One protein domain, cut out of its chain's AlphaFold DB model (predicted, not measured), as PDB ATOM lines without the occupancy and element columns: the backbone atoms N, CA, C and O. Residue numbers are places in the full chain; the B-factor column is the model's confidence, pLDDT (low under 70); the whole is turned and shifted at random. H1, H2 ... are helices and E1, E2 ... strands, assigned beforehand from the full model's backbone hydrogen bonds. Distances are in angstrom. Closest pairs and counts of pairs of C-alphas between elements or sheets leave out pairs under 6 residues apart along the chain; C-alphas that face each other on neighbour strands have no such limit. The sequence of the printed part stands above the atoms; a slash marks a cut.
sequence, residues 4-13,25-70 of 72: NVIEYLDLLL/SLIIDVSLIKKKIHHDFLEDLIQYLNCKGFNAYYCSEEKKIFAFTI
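This is residues 4 to 13 and 25 to 70 of the 72 residues of an uncharacterized protein of Vibrio campbellii (UniProt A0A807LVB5). Helix H3 covers one face of a small antiparallel sheet, ordered E1, E3, E2, while H1 and H2 graze the sheet. The 56 printed residues include three named helices and three named strands, ordered H1 E1 H2 H3 E2 E3, of mixed class. The whole is compact, radius of gyration of the C-alphas 10.3 A, spanning 28 by 24 by 17 A.

Find C-alpha 4 at (-9.355, -55.184, -52.857), where H1, residues 4 to 13, begins. Then come E1, 26 to 29, H2, 30 to 33, H3, 39 to 51, 18.4 A long, E2, 54 to 59, and E3, 64 to 69, ending at (-16.304, -38.833, -38.271).

Look at E3: N 28 and O 65 of E1 and E3 are 2.8 A apart, N 57 and O 66 of the hairpin E2 and E3 3.0 A, within hydrogen-bond range. E1, H2 H3, E2 form a split strand-helix-strand unit, E3 between its strands, its crossover right-handed. H3 is over E2, height over the sheet 7.2 A, in two layers, helix on sheet; the closest C-alphas, of Ile 46 and Ala 56, are 5.5 A apart. In H1 and H3 every O i to N i+4 pair is within range; H2 is too short.

Residues 14 to 24 are not printed; C-alphas 13 and 25 are 11.3 A apart. No printed residue is under 70 in pLDDT.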
ATOM      1  N   ASN A   4      -9.304 -56.315 -51.920       88.50
ATOM      2  CA  ASN A   4      -9.355 -55.184 -52.857       88.50
ATOM      3  C   ASN A   4     -10.375 -54.115 -52.427       88.50
ATOM      4  O   ASN A   4     -10.209 -52.936 -52.725       88.50
ATOM      5  N   VAL A   5     -11.448 -54.525 -51.741       89.19
ATOM      6  CA  VAL A   5     -12.449 -53.596 -51.205       89.19
ATOM      7  C   VAL A   5     -11.880 -52.865 -49.995       89.19
ATOM      8  O   VAL A   5     -12.065 -51.660 -49.880       89.19
ATOM      9  N   ILE A   6     -11.154 -53.574 -49.127       90.81
ATOM     10  CA  ILE A   6     -10.477 -52.975 -47.971       90.81
ATOM     11  C   ILE A   6      -9.470 -51.914 -48.434       90.81
ATOM     12  O   ILE A   6      -9.544 -50.785 -47.966       90.81
ATOM     13  N   GLU A   7      -8.600 -52.236 -49.397       92.94
ATOM     14  CA  GLU A   7      -7.615 -51.282 -49.935       92.94
ATOM     15  C   GLU A   7      -8.276 -50.043 -50.549       92.94
ATOM     16  O   GLU A   7      -7.836 -48.918 -50.313       92.94
ATOM     17  N   TYR A   8      -9.360 -50.231 -51.309       91.00
ATOM     18  CA  TYR A   8     -10.128 -49.120 -51.870       91.00
ATOM     19  C   TYR A   8     -10.693 -48.201 -50.779       91.00
ATOM     20  O   TYR A   8     -10.606 -46.979 -50.894       91.00
ATOM     21  N   LEU A   9     -11.258 -48.781 -49.717       91.50
ATOM     22  CA  LEU A   9     -11.811 -48.014 -48.605       91.50
ATOM     23  C   LEU A   9     -10.720 -47.294 -47.818       91.50
ATOM     24  O   LEU A   9     -10.908 -46.131 -47.493       91.50
ATOM     25  N   ASP A  10      -9.582 -47.938 -47.551       92.06
ATOM     26  CA  ASP A  10      -8.458 -47.303 -46.856       92.06
ATOM     27  C   ASP A  10      -7.956 -46.065 -47.617       92.06
ATOM     28  O   ASP A  10      -7.793 -45.004 -47.016       92.06
ATOM     29  N   LEU A  11      -7.808 -46.152 -48.944       92.06
ATOM     30  CA  LEU A  11      -7.434 -45.002 -49.778       92.06
ATOM     31  C   LEU A  11      -8.468 -43.871 -49.711       92.06
ATOM     32  O   LEU A  11      -8.104 -42.703 -49.592       92.06
ATOM     33  N   LEU A  12      -9.753 -44.219 -49.775       90.00
ATOM     34  CA  LEU A  12     -10.854 -43.259 -49.739       90.00
ATOM     35  C   LEU A  12     -10.969 -42.567 -48.369       90.00
ATOM     36  O   LEU A  12     -11.218 -41.365 -48.298       90.00
ATOM     37  N   LEU A  13     -10.740 -43.307 -47.282       89.88
ATOM     38  CA  LEU A  13     -10.702 -42.771 -45.922       89.88
ATOM     39  C   LEU A  13      -9.496 -41.855 -45.704       89.88
ATOM     40  O   LEU A  13      -9.639 -40.798 -45.095       89.88
ATOM     41  N   SER A  25     -20.193 -35.305 -44.707       87.19
ATOM     42  CA  SER A  25     -20.184 -36.764 -44.579       87.19
ATOM     43  C   SER A  25     -19.388 -37.414 -45.707       87.19
ATOM     44  O   SER A  25     -19.554 -37.041 -46.868       87.19
ATOM     45  N   LEU A  26     -18.635 -38.464 -45.396       90.19
ATOM     46  CA  LEU A  26     -18.092 -39.360 -46.404       90.19
ATOM     47  C   LEU A  26     -19.234 -40.149 -47.054       90.19
ATOM     48  O   LEU A  26     -20.005 -40.822 -46.368       90.19
ATOM     49  N   ILE A  27     -19.332 -40.076 -48.380       91.69
ATOM     50  CA  ILE A  27     -20.371 -40.756 -49.156       91.69
ATOM     51  C   ILE A  27     -19.727 -41.863 -49.985       91.69
ATOM     52  O   ILE A  27     -18.873 -41.604 -50.828       91.69
ATOM     53  N   ILE A  28     -20.177 -43.099 -49.778       91.50
ATOM     54  CA  ILE A  28     -19.682 -44.282 -50.485       91.50
ATOM     55  C   ILE A  28     -20.823 -44.879 -51.301       91.50
ATOM     56  O   ILE A  28     -21.792 -45.396 -50.747       91.50
ATOM     57  N   ASP A  29     -20.707 -44.846 -52.626       90.56
ATOM     58  CA  ASP A  29     -21.648 -45.530 -53.513       90.56
ATOM     59  C   ASP A  29     -21.316 -47.029 -53.570       90.56
ATOM     60  O   ASP A  29     -20.353 -47.465 -54.210       90.56
ATOM     61  N   VAL A  30     -22.127 -47.845 -52.896       89.00
ATOM     62  CA  VAL A  30     -21.886 -49.294 -52.809       89.00
ATOM     63  C   VAL A  30     -22.147 -50.016 -54.129       89.00
ATOM     64  O   VAL A  30     -21.680 -51.145 -54.307       89.00
ATOM     65  N   SER A  31     -22.830 -49.376 -55.085       86.38
ATOM     66  CA  SER A  31     -23.020 -49.937 -56.425       86.38
ATOM     67  C   SER A  31     -21.724 -49.968 -57.242       86.38
ATOM     68  O   SER A  31     -21.580 -50.838 -58.107       86.38
ATOM     69  N   LEU A  32     -20.760 -49.092 -56.925       84.69
ATOM     70  CA  LEU A  32     -19.425 -49.081 -57.536       84.69
ATOM     71  C   LEU A  32     -18.541 -50.220 -57.020       84.69
ATOM     72  O   LEU A  32     -17.681 -50.712 -57.746       84.69
ATOM     73  N   ILE A  33     -18.777 -50.665 -55.786       84.12
ATOM     74  CA  ILE A  33     -17.997 -51.728 -55.146       84.12
ATOM     75  C   ILE A  33     -18.547 -53.102 -55.529       84.12
ATOM     76  O   ILE A  33     -17.793 -54.026 -55.839       84.12
ATOM     77  N   LYS A  34     -19.878 -53.263 -55.510       79.31
ATOM     78  CA  LYS A  34     -20.511 -54.559 -55.760       79.31
ATOM     79  C   LYS A  34     -21.814 -54.410 -56.535       79.31
ATOM     80  O   LYS A  34     -22.767 -53.777 -56.096       79.31
ATOM     81  N   LYS A  35     -21.903 -55.120 -57.665       76.25
ATOM     82  CA  LYS A  35     -23.097 -55.128 -58.532       76.25
ATOM     83  C   LYS A  35     -24.337 -55.728 -57.851       76.25
ATOM     84  O   LYS A  35     -25.462 -55.367 -58.190       76.25
ATOM     85  N   LYS A  36     -24.139 -56.664 -56.916       79.81
ATOM     86  CA  LYS A  36     -25.184 -57.218 -56.044       79.81
ATOM     87  C   LYS A  36     -24.831 -56.913 -54.595       79.81
ATOM     88  O   LYS A  36     -23.841 -57.428 -54.078       79.81
ATOM     89  N   ILE A  37     -25.651 -56.083 -53.965       78.62
ATOM     90  CA  ILE A  37     -25.492 -55.688 -52.571       78.62
ATOM     91  C   ILE A  37     -26.201 -56.742 -51.718       78.62
ATOM     92  O   ILE A  37     -27.418 -56.898 -51.798       78.62
ATOM     93  N   HIS A  38     -25.422 -57.498 -50.950       84.56
ATOM     94  CA  HIS A  38     -25.927 -58.458 -49.969       84.56
ATOM     95  C   HIS A  38     -25.933 -57.807 -48.583       84.56
ATOM     96  O   HIS A  38     -25.096 -56.944 -48.324       84.56
ATOM     97  N   HIS A  39     -26.853 -58.221 -47.709       86.00
ATOM     98  CA  HIS A  39     -26.958 -57.672 -46.353       86.00
ATOM     99  C   HIS A  39     -25.644 -57.832 -45.576       86.00
ATOM    100  O   HIS A  39     -25.105 -56.837 -45.107       86.00
ATOM    101  N   ASP A  40     -25.061 -59.031 -45.600       87.81
ATOM    102  CA  ASP A  40     -23.796 -59.355 -44.924       87.81
ATOM    103  C   ASP A  40     -22.642 -58.443 -45.376       87.81
ATOM    104  O   ASP A  40     -21.785 -58.058 -44.592       87.81
ATOM    105  N   PHE A  41     -22.633 -58.042 -46.652       89.62
ATOM    106  CA  PHE A  41     -21.619 -57.122 -47.171       89.62
ATOM    107  C   PHE A  41     -21.803 -55.693 -46.642       89.62
ATOM    108  O   PHE A  41     -20.818 -55.010 -46.377       89.62
ATOM    109  N   LEU A  42     -23.048 -55.229 -46.516       90.81
ATOM    110  CA  LEU A  42     -23.331 -53.915 -45.937       90.81
ATOM    111  C   LEU A  42     -22.964 -53.879 -44.455       90.81
ATOM    112  O   LEU A  42     -22.421 -52.878 -43.997       90.81
ATOM    113  N   GLU A  43     -23.239 -54.961 -43.730       92.00
ATOM    114  CA  GLU A  43     -22.882 -55.096 -42.318       92.00
ATOM    115  C   GLU A  43     -21.360 -55.088 -42.126       92.00
ATOM    116  O   GLU A  43     -20.856 -54.255 -41.372       92.00
ATOM    117  N   ASP A  44     -20.627 -55.902 -42.901       92.38
ATOM    118  CA  ASP A  44     -19.157 -55.896 -42.951       92.38
ATOM    119  C   ASP A  44     -18.606 -54.476 -43.188       92.38
ATOM    120  O   ASP A  44     -17.660 -54.039 -42.528       92.38
ATOM    121  N   LEU A  45     -19.196 -53.749 -44.143       92.25
ATOM    122  CA  LEU A  45     -18.745 -52.419 -44.546       92.25
ATOM    123  C   LEU A  45     -19.011 -51.361 -43.468       92.25
ATOM    124  O   LEU A  45     -18.128 -50.562 -43.157       92.25
ATOM    125  N   ILE A  46     -20.202 -51.366 -42.868       93.75
ATOM    126  CA  ILE A  46     -20.551 -50.463 -41.763       93.75
ATOM    127  C   ILE A  46     -19.651 -50.739 -40.557       93.75
ATOM    128  O   ILE A  46     -19.098 -49.807 -39.975       93.75
ATOM    129  N   GLN A  47     -19.450 -52.010 -40.203       94.06
ATOM    130  CA  GLN A  47     -18.589 -52.386 -39.087       94.06
ATOM    131  C   GLN A  47     -17.137 -51.962 -39.326       94.06
ATOM    132  O   GLN A  47     -16.487 -51.457 -38.411       94.06
ATOM    133  N   TYR A  48     -16.638 -52.112 -40.554       94.19
ATOM    134  CA  TYR A  48     -15.307 -51.646 -40.927       94.19
ATOM    135  C   TYR A  48     -15.153 -50.128 -40.736       94.19
ATOM    136  O   TYR A  48     -14.184 -49.690 -40.117       94.19
ATOM    137  N   LEU A  49     -16.120 -49.329 -41.198       93.38
ATOM    138  CA  LEU A  49     -16.109 -47.870 -41.028       93.38
ATOM    139  C   LEU A  49     -16.188 -47.467 -39.547       93.38
ATOM    140  O   LEU A  49     -15.426 -46.608 -39.103       93.38
ATOM    141  N   ASN A  50     -17.015 -48.160 -38.758       92.50
ATOM    142  CA  ASN A  50     -17.094 -47.980 -37.305       92.50
ATOM    143  C   ASN A  50     -15.746 -48.233 -36.615       92.50
ATOM    144  O   ASN A  50     -15.311 -47.426 -35.795       92.50
ATOM    145  N   CYS A  51     -15.026 -49.292 -36.999       92.44
ATOM    146  CA  CYS A  51     -13.677 -49.569 -36.490       92.44
ATOM    147  C   CYS A  51     -12.646 -48.491 -36.867       92.44
ATOM    148  O   CYS A  51     -11.620 -48.370 -36.199       92.44
ATOM    149  N   LYS A  52     -12.902 -47.712 -37.923       91.19
ATOM    150  CA  LYS A  52     -12.053 -46.597 -38.375       91.19
ATOM    151  C   LYS A  52     -12.441 -45.252 -37.746       91.19
ATOM    152  O   LYS A  52     -11.853 -44.238 -38.106       91.19
ATOM    153  N   GLY A  53     -13.393 -45.236 -36.808       90.31
ATOM    154  CA  GLY A  53     -13.829 -44.020 -36.113       90.31
ATOM    155  C   GLY A  53     -14.919 -43.237 -36.844       90.31
ATOM    156  O   GLY A  53     -15.057 -42.033 -36.634       90.31
ATOM    157  N   PHE A  54     -15.695 -43.897 -37.705       92.00
ATOM    158  CA  PHE A  54     -16.824 -43.284 -38.400       92.00
ATOM    159  C   PHE A  54     -18.136 -43.883 -37.918       92.00
ATOM    160  O   PHE A  54     -18.236 -45.088 -37.797       92.00
ATOM    161  N   ASN A  55     -19.173 -43.081 -37.717       92.19
ATOM    162  CA  ASN A  55     -20.532 -43.591 -37.602       92.19
ATOM    163  C   ASN A  55     -21.119 -43.713 -39.011       92.19
ATOM    164  O   ASN A  55     -21.258 -42.699 -39.698       92.19
ATOM    165  N   ALA A  56     -21.430 -44.933 -39.450       93.88
ATOM    166  CA  ALA A  56     -21.899 -45.201 -40.806       93.88
ATOM    167  C   ALA A  56     -23.317 -45.788 -40.848       93.88
ATOM    168  O   ALA A  56     -23.667 -46.667 -40.062       93.88
ATOM    169  N   TYR A  57     -24.121 -45.358 -41.825       93.44
ATOM    170  CA  TYR A  57     -25.414 -45.974 -42.134       93.44
ATOM    171  C   TYR A  57     -25.635 -46.114 -43.642       93.44
ATOM    172  O   TYR A  57     -25.129 -45.331 -44.446       93.44
ATOM    173  N   TYR A  58     -26.423 -47.117 -44.030       93.62
ATOM    174  CA  TYR A  58     -26.783 -47.374 -45.423       93.62
ATOM    175  C   TYR A  58     -28.139 -46.751 -45.783       93.62
ATOM    176  O   TYR A  58     -29.150 -47.023 -45.138       93.62
ATOM    177  N   CYS A  59     -28.168 -45.959 -46.854       92.12
ATOM    178  CA  CYS A  59     -29.378 -45.456 -47.494       92.12
ATOM    179  C   CYS A  59     -29.746 -46.359 -48.679       92.12
ATOM    180  O   CYS A  59     -29.071 -46.360 -49.712       92.12
ATOM    181  N   SER A  60     -30.834 -47.122 -48.548       88.50
ATOM    182  CA  SER A  60     -31.279 -48.061 -49.586       88.50
ATOM    183  C   SER A  60     -31.827 -47.389 -50.841       88.50
ATOM    184  O   SER A  60     -31.692 -47.954 -51.924       88.50
ATOM    185  N   GLU A  61     -32.445 -46.212 -50.703       89.62
ATOM    186  CA  GLU A  61     -33.001 -45.457 -51.832       89.62
ATOM    187  C   GLU A  61     -31.892 -44.977 -52.767       89.62
ATOM    188  O   GLU A  61     -31.983 -45.136 -53.983       89.62
ATOM    189  N   GLU A  62     -30.799 -44.473 -52.191       89.81
ATOM    190  CA  GLU A  62     -29.652 -43.989 -52.956       89.81
ATOM    191  C   GLU A  62     -28.600 -45.061 -53.240       89.81
ATOM    192  O   GLU A  62     -27.723 -44.839 -54.070       89.81
ATOM    193  N   LYS A  63     -28.675 -46.216 -52.568       90.25
ATOM    194  CA  LYS A  63     -27.635 -47.258 -52.566       90.25
ATOM    195  C   LYS A  63     -26.267 -46.698 -52.169       90.25
ATOM    196  O   LYS A  63     -25.247 -47.016 -52.779       90.25
ATOM    197  N   LYS A  64     -26.252 -45.870 -51.125       93.50
ATOM    198  CA  LYS A  64     -25.049 -45.212 -50.604       93.50
ATOM    199  C   LYS A  64     -24.887 -45.473 -49.120       93.50
ATOM    200  O   LYS A  64     -25.872 -45.647 -48.407       93.50
ATOM    201  N   ILE A  65     -23.648 -45.460 -48.656       93.88
ATOM    202  CA  ILE A  65     -23.322 -45.347 -47.241       93.88
ATOM    203  C   ILE A  65     -22.901 -43.916 -46.955       93.88
ATOM    204  O   ILE A  65     -22.084 -43.351 -47.679       93.88
ATOM    205  N   PHE A  66     -23.465 -43.366 -45.890       93.12
ATOM    206  CA  PHE A  66     -23.065 -42.092 -45.318       93.12
ATOM    207  C   PHE A  66     -22.274 -42.381 -44.049       93.12
ATOM    208  O   PHE A  66     -22.760 -43.106 -43.180       93.12
ATOM    209  N   ALA A  67     -21.063 -41.841 -43.960       93.12
ATOM    210  CA  ALA A  67     -20.150 -42.038 -42.846       93.12
ATOM    211  C   ALA A  67     -19.696 -40.689 -42.277       93.12
ATOM    212  O   ALA A  67     -19.245 -39.805 -43.002       93.12
ATOM    213  N   PHE A  68     -19.829 -40.534 -40.964       90.56
ATOM    214  CA  PHE A  68     -19.529 -39.302 -40.236       90.56
ATOM    215  C   PHE A  68     -18.387 -39.569 -39.280       90.56
ATOM    216  O   PHE A  68     -18.433 -40.553 -38.546       90.56
ATOM    217  N   THR A  69     -17.376 -38.708 -39.259       88.44
ATOM    218  CA  THR A  69     -16.304 -38.833 -38.271       88.44
ATOM    219  C   THR A  69     -16.876 -38.678 -36.868       88.44
ATOM    220  O   THR A  69     -17.625 -37.746 -36.575       88.44
ATOM    221  N   ILE A  70     -16.533 -39.615 -35.991       82.94
ATOM    222  CA  ILE A  70     -16.809 -39.507 -34.563       82.94
ATOM    223  C   ILE A  70     -15.629 -38.711 -33.997       82.94
ATOM    224  O   ILE A  70     -14.644 -39.281 -33.540       82.94
TER     225      ILE A  70